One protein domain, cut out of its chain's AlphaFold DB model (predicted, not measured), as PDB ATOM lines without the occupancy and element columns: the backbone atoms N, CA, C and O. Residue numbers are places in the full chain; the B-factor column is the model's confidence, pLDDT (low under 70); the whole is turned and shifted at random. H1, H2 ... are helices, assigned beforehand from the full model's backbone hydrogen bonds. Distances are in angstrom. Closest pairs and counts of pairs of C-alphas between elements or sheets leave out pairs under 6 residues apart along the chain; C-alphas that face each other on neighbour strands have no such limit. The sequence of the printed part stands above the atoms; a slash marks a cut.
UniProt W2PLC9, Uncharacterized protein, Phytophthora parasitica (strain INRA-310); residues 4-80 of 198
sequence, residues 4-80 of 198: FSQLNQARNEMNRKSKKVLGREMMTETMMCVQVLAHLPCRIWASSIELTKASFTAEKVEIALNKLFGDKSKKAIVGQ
ATOM      1  N   PHE A   4     177.507 131.619 139.194       90.38
ATOM      2  CA  PHE A   4     176.425 130.632 139.170       90.38
ATOM      3  C   PHE A   4     175.261 131.015 140.082       90.38
ATOM      4  O   PHE A   4     174.114 130.719 139.758       90.38
ATOM      5  N   SER A   5     175.520 131.731 141.180       91.12
ATOM      6  CA  SER A   5     174.452 132.290 142.017       91.12
ATOM      7  C   SER A   5     173.617 133.310 141.232       91.12
ATOM      8  O   SER A   5     172.388 133.250 141.252       91.12
ATOM      9  N   GLN A   6     174.274 134.205 140.483       92.56
ATOM     10  CA  GLN A   6     173.596 135.197 139.637       92.56
ATOM     11  C   GLN A   6     172.826 134.537 138.486       92.56
ATOM     12  O   GLN A   6     171.679 134.895 138.224       92.56
ATOM     13  N   LEU A   7     173.417 133.534 137.830       93.19
ATOM     14  CA  LEU A   7     172.747 132.765 136.776       93.19
ATOM     15  C   LEU A   7     171.518 132.019 137.306       93.19
ATOM     16  O   LEU A   7     170.459 132.066 136.683       93.19
ATOM     17  N   ASN A   8     171.622 131.393 138.480       93.44
ATOM     18  CA  ASN A   8     170.485 130.742 139.126       93.44
ATOM     19  C   ASN A   8     169.378 131.743 139.474       93.44
ATOM     20  O   ASN A   8     168.199 131.436 139.294       93.44
ATOM     21  N   GLN A   9     169.733 132.948 139.921       95.19
ATOM     22  CA  GLN A   9     168.760 134.012 140.160       95.19
ATOM     23  C   GLN A   9     168.038 134.417 138.865       95.19
ATOM     24  O   GLN A   9     166.807 134.438 138.843       95.19
ATOM     25  N   ALA A  10     168.777 134.664 137.780       94.81
ATOM     26  CA  ALA A  10     168.200 135.019 136.482       94.81
ATOM     27  C   ALA A  10     167.297 133.903 135.922       94.81
ATOM     28  O   ALA A  10     166.186 134.166 135.456       94.81
ATOM     29  N   ARG A  11     167.731 132.640 136.038       96.06
ATOM     30  CA  ARG A  11     166.930 131.455 135.697       96.06
ATOM     31  C   ARG A  11     165.618 131.433 136.482       96.06
ATOM     32  O   ARG A  11     164.557 131.242 135.894       96.06
ATOM     33  N   ASN A  12     165.682 131.635 137.797       96.25
ATOM     34  CA  ASN A  12     164.502 131.620 138.662       96.25
ATOM     35  C   ASN A  12     163.535 132.757 138.322       96.25
ATOM     36  O   ASN A  12     162.323 132.550 138.317       96.25
ATOM     37  N   GLU A  13     164.049 133.944 138.006       97.25
ATOM     38  CA  GLU A  13     163.215 135.070 137.595       97.25
ATOM     39  C   GLU A  13     162.503 134.795 136.264       97.25
ATOM     40  O   GLU A  13     161.289 134.993 136.160       97.25
ATOM     41  N   MET A  14     163.230 134.285 135.269       95.88
ATOM     42  CA  MET A  14     162.653 133.880 133.988       95.88
ATOM     43  C   MET A  14     161.591 132.796 134.176       95.88
ATOM     44  O   MET A  14     160.488 132.949 133.659       95.88
ATOM     45  N   ASN A  15     161.869 131.755 134.965       97.50
ATOM     46  CA  ASN A  15     160.895 130.697 135.238       97.50
ATOM     47  C   ASN A  15     159.679 131.211 136.013       97.50
ATOM     48  O   ASN A  15     158.561 130.775 135.758       97.50
ATOM     49  N   ARG A  16     159.855 132.177 136.922       97.75
ATOM     50  CA  ARG A  16     158.733 132.824 137.617       97.75
ATOM     51  C   ARG A  16     157.830 133.567 136.635       97.75
ATOM     52  O   ARG A  16     156.611 133.505 136.778       97.75
ATOM     53  N   LYS A  17     158.410 134.272 135.661       96.75
ATOM     54  CA  LYS A  17     157.652 134.974 134.613       96.75
ATOM     55  C   LYS A  17     156.997 133.978 133.653       96.75
ATOM     56  O   LYS A  17     155.798 134.072 133.415       96.75
ATOM     57  N   SER A  18     157.736 132.979 133.179       97.25
ATOM     58  CA  SER A  18     157.212 131.988 132.238       97.25
ATOM     59  C   SER A  18     156.115 131.125 132.851       97.25
ATOM     60  O   SER A  18     155.136 130.835 132.181       97.25
ATOM     61  N   LYS A  19     156.211 130.772 134.136       97.38
ATOM     62  CA  LYS A  19     155.166 130.001 134.817       97.38
ATOM     63  C   LYS A  19     153.854 130.776 134.923       97.38
ATOM     64  O   LYS A  19     152.796 130.166 134.867       97.38
ATOM     65  N   LYS A  20     153.917 132.108 135.032       96.69
ATOM     66  CA  LYS A  20     152.729 132.977 135.020       96.69
ATOM     67  C   LYS A  20     152.104 133.103 133.631       96.69
ATOM     68  O   LYS A  20     150.890 133.107 133.532       96.69
ATOM     69  N   VAL A  21     152.928 133.241 132.590       96.88
ATOM     70  CA  VAL A  21     152.457 133.528 131.222       96.88
ATOM     71  C   VAL A  21     152.124 132.253 130.440       96.88
ATOM     72  O   VAL A  21     151.151 132.217 129.705       96.88
ATOM     73  N   LEU A  22     152.931 131.205 130.598       96.25
ATOM     74  CA  LEU A  22     152.889 129.967 129.809       96.25
ATOM     75  C   LEU A  22     152.494 128.738 130.642       96.25
ATOM     76  O   LEU A  22     152.519 127.621 130.137       96.25
ATOM     77  N   GLY A  23     152.240 128.903 131.944       96.31
ATOM     78  CA  GLY A  23     151.921 127.795 132.854       96.31
ATOM     79  C   GLY A  23     153.087 126.841 133.155       96.31
ATOM     80  O   GLY A  23     152.921 125.898 133.925       96.31
ATOM     81  N   ARG A  24     154.283 127.070 132.593       94.75
ATOM     82  CA  ARG A  24     155.444 126.178 132.739       94.75
ATOM     83  C   ARG A  24     156.767 126.915 132.916       94.75
ATOM     84  O   ARG A  24     156.938 128.070 132.528       94.75
ATOM     85  N   GLU A  25     157.733 126.205 133.479       95.62
ATOM     86  CA  GLU A  25     159.123 126.653 133.552       95.62
ATOM     87  C   GLU A  25     159.815 126.476 132.194       95.62
ATOM     88  O   GLU A  25     159.580 125.485 131.497       95.62
ATOM     89  N   MET A  26     160.650 127.447 131.816       93.38
ATOM     90  CA  MET A  26     161.295 127.498 130.495       93.38
ATOM     91  C   MET A  26     162.770 127.102 130.525       93.38
ATOM     92  O   MET A  26     163.285 126.584 129.539       93.38
ATOM     93  N   MET A  27     163.459 127.318 131.644       95.06
ATOM     94  CA  MET A  27     164.890 127.058 131.773       95.06
ATOM     95  C   MET A  27     165.163 126.169 132.979       95.06
ATOM     96  O   MET A  27     165.109 126.609 134.126       95.06
ATOM     97  N   THR A  28     165.493 124.910 132.726       94.56
ATOM     98  CA  THR A  28     165.916 123.990 133.786       94.56
ATOM     99  C   THR A  28     167.358 124.272 134.209       94.56
ATOM    100  O   THR A  28     168.132 124.902 133.485       94.56
ATOM    101  N   GLU A  29     167.751 123.775 135.382       93.06
ATOM    102  CA  GLU A  29     169.148 123.825 135.833       93.06
ATOM    103  C   GLU A  29     170.096 123.158 134.835       93.06
ATOM    104  O   GLU A  29     171.121 123.726 134.469       93.06
ATOM    105  N   THR A  30     169.707 121.987 134.329       93.38
ATOM    106  CA  THR A  30     170.459 121.254 133.310       93.38
ATOM    107  C   THR A  30     170.670 122.098 132.060       93.38
ATOM    108  O   THR A  30     171.796 122.186 131.576       93.38
ATOM    109  N   MET A  31     169.622 122.760 131.559       94.38
ATOM    110  CA  MET A  31     169.733 123.610 130.372       94.38
ATOM    111  C   MET A  31     170.674 124.793 130.623       94.38
ATOM    112  O   MET A  31     171.547 125.062 129.802       94.38
ATOM    113  N   MET A  32     170.565 125.453 131.779       94.44
ATOM    114  CA  MET A  32     171.479 126.532 132.168       94.44
ATOM    115  C   MET A  32     172.940 126.055 132.182       94.44
ATOM    116  O   MET A  32     173.802 126.709 131.593       94.44
ATOM    117  N   CYS A  33     173.226 124.901 132.791       93.44
ATOM    118  CA  CYS A  33     174.570 124.321 132.801       93.44
ATOM    119  C   CYS A  33     175.073 124.013 131.384       93.44
ATOM    120  O   CYS A  33     176.211 124.338 131.056       93.44
ATOM    121  N   VAL A  34     174.228 123.440 130.522       92.88
ATOM    122  CA  VAL A  34     174.581 123.162 129.120       92.88
ATOM    123  C   VAL A  34     174.921 124.451 128.370       92.88
ATOM    124  O   VAL A  34     175.922 124.481 127.660       92.88
ATOM    125  N   GLN A  35     174.156 125.530 128.564       92.94
ATOM    126  CA  GLN A  35     174.437 126.829 127.941       92.94
ATOM    127  C   GLN A  35     175.781 127.410 128.402       92.94
ATOM    128  O   GLN A  35     176.573 127.873 127.583       92.94
ATOM    129  N   VAL A  36     176.097 127.317 129.699       91.62
ATOM    130  CA  VAL A  36     177.410 127.737 130.224       91.62
ATOM    131  C   VAL A  36     178.542 126.943 129.565       91.62
ATOM    132  O   VAL A  36     179.541 127.524 129.139       91.62
ATOM    133  N   LEU A  37     178.382 125.625 129.441       91.19
ATOM    134  CA  LEU A  37     179.383 124.752 128.827       91.19
ATOM    135  C   LEU A  37     179.508 124.958 127.314       91.19
ATOM    136  O   LEU A  37     180.606 124.826 126.779       91.19
ATOM    137  N   ALA A  38     178.430 125.346 126.629       91.31
ATOM    138  CA  ALA A  38     178.437 125.636 125.196       91.31
ATOM    139  C   ALA A  38     179.338 126.829 124.828       91.31
ATOM    140  O   ALA A  38     179.859 126.898 123.716       91.31
ATOM    141  N   HIS A  39     179.586 127.748 125.766       88.19
ATOM    142  CA  HIS A  39     180.526 128.854 125.564       88.19
ATOM    143  C   HIS A  39     182.004 128.444 125.650       88.19
ATOM    144  O   HIS A  39     182.888 129.271 125.394       88.19
ATOM    145  N   LEU A  40     182.283 127.194 126.020       85.88
ATOM    146  CA  LEU A  40     183.621 126.671 126.242       85.88
ATOM    147  C   LEU A  40     183.905 125.520 125.264       85.88
ATOM    148  O   LEU A  40     183.043 124.667 125.051       85.88
ATOM    149  N   PRO A  41     185.121 125.420 124.700       86.25
ATOM    150  CA  PRO A  41     185.487 124.282 123.866       86.25
ATOM    151  C   PRO A  41     185.334 122.961 124.633       86.25
ATOM    152  O   PRO A  41     185.955 122.775 125.682       86.25
ATOM    153  N   CYS A  42     184.553 122.023 124.087       86.75
ATOM    154  CA  CYS A  42     184.241 120.746 124.743       86.75
ATOM    155  C   CYS A  42     185.485 119.949 125.148       86.75
ATOM    156  O   CYS A  42     185.496 119.326 126.203       86.75
ATOM    157  N   ARG A  43     186.574 120.050 124.375       86.88
ATOM    158  CA  ARG A  43     187.867 119.404 124.663       86.88
ATOM    159  C   ARG A  43     188.432 119.746 126.046       86.88
ATOM    160  O   ARG A  43     189.218 118.968 126.569       86.88
ATOM    161  N   ILE A  44     188.063 120.894 126.614       84.69
ATOM    162  CA  ILE A  44     188.630 121.387 127.872       84.69
ATOM    163  C   ILE A  44     187.824 120.900 129.081       84.69
ATOM    164  O   ILE A  44     188.403 120.633 130.128       84.69
ATOM    165  N   TRP A  45     186.501 120.773 128.952       88.94
ATOM    166  CA  TRP A  45     185.622 120.461 130.085       88.94
ATOM    167  C   TRP A  45     184.994 119.065 130.030       88.94
ATOM    168  O   TRP A  45     184.621 118.542 131.078       88.94
ATOM    169  N   ALA A  46     184.907 118.430 128.858       89.69
ATOM    170  CA  ALA A  46     184.221 117.143 128.700       89.69
ATOM    171  C   ALA A  46     184.861 116.010 129.517       89.69
ATOM    172  O   ALA A  46     184.164 115.105 129.956       89.69
ATOM    173  N   SER A  47     186.174 116.068 129.765       87.50
ATOM    174  CA  SER A  47     186.870 115.085 130.610       87.50
ATOM    175  C   SER A  47     186.738 115.358 132.110       87.50
ATOM    176  O   SER A  47     187.096 114.503 132.912       87.50
ATOM    177  N   SER A  48     186.278 116.546 132.508       86.88
ATOM    178  CA  SER A  48     186.164 116.945 133.920       86.88
ATOM    179  C   SER A  48     184.734 116.948 134.440       86.88
ATOM    180  O   SER A  48     184.533 117.045 135.648       86.88
ATOM    181  N   ILE A  49     183.748 116.875 133.546       89.19
ATOM    182  CA  ILE A  49     182.332 116.913 133.892       89.19
ATOM    183  C   ILE A  49     181.687 115.629 133.398       89.19
ATOM    184  O   ILE A  49     181.576 115.387 132.198       89.19
ATOM    185  N   GLU A  50     181.220 114.821 134.339       88.75
ATOM    186  CA  GLU A  50     180.443 113.629 134.031       88.75
ATOM    187  C   GLU A  50     179.009 114.017 133.661       88.75
ATOM    188  O   GLU A  50     178.276 114.600 134.468       88.75
ATOM    189  N   LEU A  51     178.594 113.655 132.447       86.62
ATOM    190  CA  LEU A  51     177.245 113.877 131.924       86.62
ATOM    191  C   LEU A  51     176.284 112.766 132.379       86.62
ATOM    192  O   LEU A  51     175.715 112.048 131.560       86.62
ATOM    193  N   THR A  52     176.111 112.602 133.693       88.56
ATOM    194  CA  THR A  52     175.111 111.680 134.260       88.56
ATOM    195  C   THR A  52     174.032 112.447 135.017       88.56
ATOM    196  O   THR A  52     174.287 113.510 135.583       88.56
ATOM    197  N   LYS A  53     172.813 111.898 135.080       83.44
ATOM    198  CA  LYS A  53     171.671 112.549 135.750       83.44
ATOM    199  C   LYS A  53     171.943 112.870 137.230       83.44
ATOM    200  O   LYS A  53     171.424 113.856 137.735       83.44
ATOM    201  N   ALA A  54     172.753 112.057 137.912       82.38
ATOM    202  CA  ALA A  54     173.077 112.234 139.330       82.38
ATOM    203  C   ALA A  54     174.285 113.161 139.577       82.38
ATOM    204  O   ALA A  54     174.436 113.723 140.664       82.38
ATOM    205  N   SER A  55     175.179 113.314 138.596       83.19
ATOM    206  CA  SER A  55     176.402 114.119 138.724       83.19
ATOM    207  C   SER A  55     176.293 115.506 138.097       83.19
ATOM    208  O   SER A  55     177.083 116.382 138.443       83.19
ATOM    209  N   PHE A  56     175.338 115.725 137.195       89.81
ATOM    210  CA  PHE A  56     175.226 116.961 136.431       89.81
ATOM    211  C   PHE A  56     174.389 118.022 137.161       89.81
ATOM    212  O   PHE A  56     173.266 118.341 136.770       89.81
ATOM    213  N   THR A  57     174.945 118.556 138.248       91.56
ATOM    214  CA  THR A  57     174.363 119.650 139.040       91.56
ATOM    215  C   THR A  57     175.163 120.939 138.864       91.56
ATOM    216  O   THR A  57     176.359 120.899 138.557       91.56
ATOM    217  N   ALA A  58     174.526 122.092 139.079       90.75
ATOM    218  CA  ALA A  58     175.164 123.401 138.953       90.75
ATOM    219  C   ALA A  58     176.409 123.535 139.840       90.75
ATOM    220  O   ALA A  58     177.434 124.030 139.382       90.75
ATOM    221  N   GLU A  59     176.354 123.022 141.070       90.38
ATOM    222  CA  GLU A  59     177.473 123.070 142.015       90.38
ATOM    223  C   GLU A  59     178.695 122.295 141.501       90.38
ATOM    224  O   GLU A  59     179.816 122.803 141.500       90.38
ATOM    225  N   LYS A  60     178.494 121.072 140.995       90.44
ATOM    226  CA  LYS A  60     179.591 120.249 140.467       90.44
ATOM    227  C   LYS A  60     180.192 120.858 139.203       90.44
ATOM    228  O   LYS A  60     181.414 120.839 139.047       90.44
ATOM    229  N   VAL A  61     179.354 121.426 138.333       91.06
ATOM    230  CA  VAL A  61     179.803 122.146 137.135       91.06
ATOM    231  C   VAL A  61     180.613 123.384 137.526       91.06
ATOM    232  O   VAL A  61     181.711 123.569 137.009       91.06
ATOM    233  N   GLU A  62     180.140 124.188 138.480       90.81
ATOM    234  CA  GLU A  62     180.864 125.359 138.985       90.81
ATOM    235  C   GLU A  62     182.227 124.967 139.577       90.81
ATOM    236  O   GLU A  62     183.247 125.556 139.219       90.81
ATOM    237  N   ILE A  63     182.280 123.925 140.411       89.88
ATOM    238  CA  ILE A  63     183.534 123.422 140.991       89.88
ATOM    239  C   ILE A  63     184.499 122.936 139.899       89.88
ATOM    240  O   ILE A  63     185.692 123.239 139.960       89.88
ATOM    241  N   ALA A  64     184.019 122.185 138.904       90.06
ATOM    242  CA  ALA A  64     184.856 121.682 137.813       90.06
ATOM    243  C   ALA A  64     185.426 122.824 136.959       90.06
ATOM    244  O   ALA A  64     186.625 122.847 136.670       90.06
ATOM    245  N   LEU A  65     184.593 123.809 136.616       88.50
ATOM    246  CA  LEU A  65     185.015 124.990 135.867       88.50
ATOM    247  C   LEU A  65     186.010 125.839 136.667       88.50
ATOM    248  O   LEU A  65     187.046 126.225 136.129       88.50
ATOM    249  N   ASN A  66     185.765 126.045 137.962       87.81
ATOM    250  CA  ASN A  66     186.692 126.750 138.847       87.81
ATOM    251  C   ASN A  66     188.027 126.004 139.003       87.81
ATOM    252  O   ASN A  66     189.067 126.641 139.119       87.81
ATOM    253  N   LYS A  67     188.049 124.669 138.952       88.00
ATOM    254  CA  LYS A  67     189.304 123.893 138.960       88.00
ATOM    255  C   LYS A  67     190.083 124.013 137.647       88.00
ATOM    256  O   LYS A  67     191.306 124.135 137.676       88.00
ATOM    257  N   LEU A  68     189.397 123.972 136.506       86.25
ATOM    258  CA  LEU A  68     190.023 124.063 135.180       86.25
ATOM    259  C   LEU A  68     190.577 125.463 134.902       86.25
ATOM    260  O   LEU A  68     191.696 125.636 134.394       86.25
ATOM    261  N   PHE A  69     189.779 126.470 135.245       82.81
ATOM    262  CA  PHE A  69     190.036 127.849 134.874       82.81
ATOM    263  C   PHE A  69     190.556 128.688 136.028       82.81
ATOM    264  O   PHE A  69     191.400 129.544 135.780       82.81
ATOM    265  N   GLY A  70     190.178 128.413 137.274       79.69
ATOM    266  CA  GLY A  70     190.499 129.293 138.399       79.69
ATOM    267  C   GLY A  70     190.170 130.740 138.038       79.69
ATOM    268  O   GLY A  70     189.115 131.017 137.477       79.69
ATOM    269  N   ASP A  71     191.139 131.633 138.230       75.25
ATOM    270  CA  ASP A  71     191.011 133.057 137.889       75.25
ATOM    271  C   ASP A  71     191.440 133.391 136.443       75.25
ATOM    272  O   ASP A  71     191.678 134.551 136.094       75.25
ATOM    273  N   LYS A  72     191.607 132.385 135.573       71.12
ATOM    274  CA  LYS A  72     192.055 132.598 134.188       71.12
ATOM    275  C   LYS A  72     190.935 133.218 133.356       71.12
ATOM    276  O   LYS A  72     189.803 132.746 133.329       71.12
ATOM    277  N   SER A  73     191.283 134.247 132.590       66.31
ATOM    278  CA  SER A  73     190.347 134.912 131.683       66.31
ATOM    279  C   SER A  73     190.053 134.078 130.428       66.31
ATOM    280  O   SER A  73     190.888 133.297 129.967       66.31
ATOM    281  N   LYS A  74     188.895 134.319 129.793       65.12
ATOM    282  CA  LYS A  74     188.490 133.692 128.515       65.12
ATOM    283  C   LYS A  74     189.591 133.743 127.445       65.12
ATOM    284  O   LYS A  74     189.803 132.767 126.735       65.12
ATOM    285  N   LYS A  75     190.329 134.857 127.354       66.12
ATOM    286  CA  LYS A  75     191.430 135.034 126.390       66.12
ATOM    287  C   LYS A  75     192.608 134.095 126.673       66.12
ATOM    288  O   LYS A  75     193.166 133.528 125.740       66.12
ATOM    289  N   ALA A  76     192.946 133.891 127.949       63.81
ATOM    290  CA  ALA A  76     194.012 132.980 128.366       63.81
ATOM    291  C   ALA A  76     193.654 131.504 128.130       63.81
ATOM    292  O   ALA A  76     194.535 130.686 127.903       63.81
ATOM    293  N   ILE A  77     192.362 131.174 128.162       66.62
ATOM    294  CA  ILE A  77     191.851 129.818 127.935       66.62
ATOM    295  C   ILE A  77     191.816 129.484 126.443       66.62
ATOM    296  O   ILE A  77     192.255 128.415 126.028       66.62
ATOM    297  N   VAL A  78     191.294 130.403 125.627       62.25
ATOM    298  CA  VAL A  78     191.128 130.182 124.185       62.25
ATOM    299  C   VAL A  78     192.483 130.203 123.466       62.25
ATOM    300  O   VAL A  78     192.723 129.338 122.628       62.25
ATOM    301  N   GLY A  79     193.403 131.096 123.855       57.12
ATOM    302  CA  GLY A  79     194.728 131.238 123.232       57.12
ATOM    303  C   GLY A  79     195.719 130.092 123.483       57.12
ATOM    304  O   GLY A  79     196.769 130.055 122.853       57.12
ATOM    305  N   GLN A  80     195.412 129.138 124.370       54.12
ATOM    306  CA  GLN A  80     196.250 127.949 124.595       54.12
ATOM    307  C   GLN A  80     195.971 126.794 123.616       54.12
ATOM    308  O   GLN A  80     196.628 125.763 123.703       54.12
TER     309      GLN A  80
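AT A GLANCE: This is residues 4 to 80 of the 198 residues of an uncharacterized protein of Phytophthora parasitica (strain INRA-310) (UniProt W2PLC9). What shape does the model have? A long helix, H1, makes one end of an elongated, loosely packed model; near its first turns H2 and H4 run side by side, short H3 packs on H4, and H5 lies at the opposite end. The long loop of residues 46 to 57 joins H3 to H4. What is it built of? The printed part has 77 residues with five named helices, in the order H1 H2 H3 H4 H5, and no named strand: all helix. How large is it? It is loose, with a radius of gyration of the C-alphas of 14.3 A and spans of 45 by 27 by 17 A.

IN THESE COORDINATES: Where is the longest helix? H1, residues 4 to 22, runs 25.3 A from C-alpha 4 at (176.425, 130.632, 139.170) to C-alpha 22 at (152.889, 129.967, 129.809). Where are the others? H2 is residues 29 to 38, 14.2 A long, and H4 is residues 58 to 69, 16.0 A. H3 is residues 42 to 45, and H5 is residues 74 to 80, ending at C-alpha 80 at (196.250, 127.949, 124.595).

HOW THE PARTS SIT: What does H1 touch? With residues 7 to 11 alone it touches H2, at a steep tilt of 57 degrees, opposite ways; the closest C-alphas, of Arg 11 and Met 32, are 7.6 A apart. What touches H4? With residues 58 to 61 alone it touches H2, at a shallow tilt of 19 degrees, the same way, the closest C-alphas being Cys 33 and Ala 58 at 6.2 A. With residues 64 to 68 alone it touches H3, the closest C-alphas being Trp 45 and Leu 65 at 7.4 A. Where is H5? It is close to but not clearly touching H4, and apart from H1, H2 and H3; the C-alphas of Phe 69 and Ile 77, the closest of H4 and H5, are 7.4 A apart. Are the backbones paired? Every O i to N i+4 pair is within hydrogen-bond range in H2 and H4, but 14 of 15 in H1 and 2 of 3 in H5; H3 is too short for such a pair.

THE WHOLE: How far does it reach? The two C-alphas farthest apart, of Gly 23 and Gln 80, are 45.1 A apart. Is it continuous, and is it confident? The printed part has no cut; the H3 to H4 link is long, and residues 73 to 80 have pLDDT under 70.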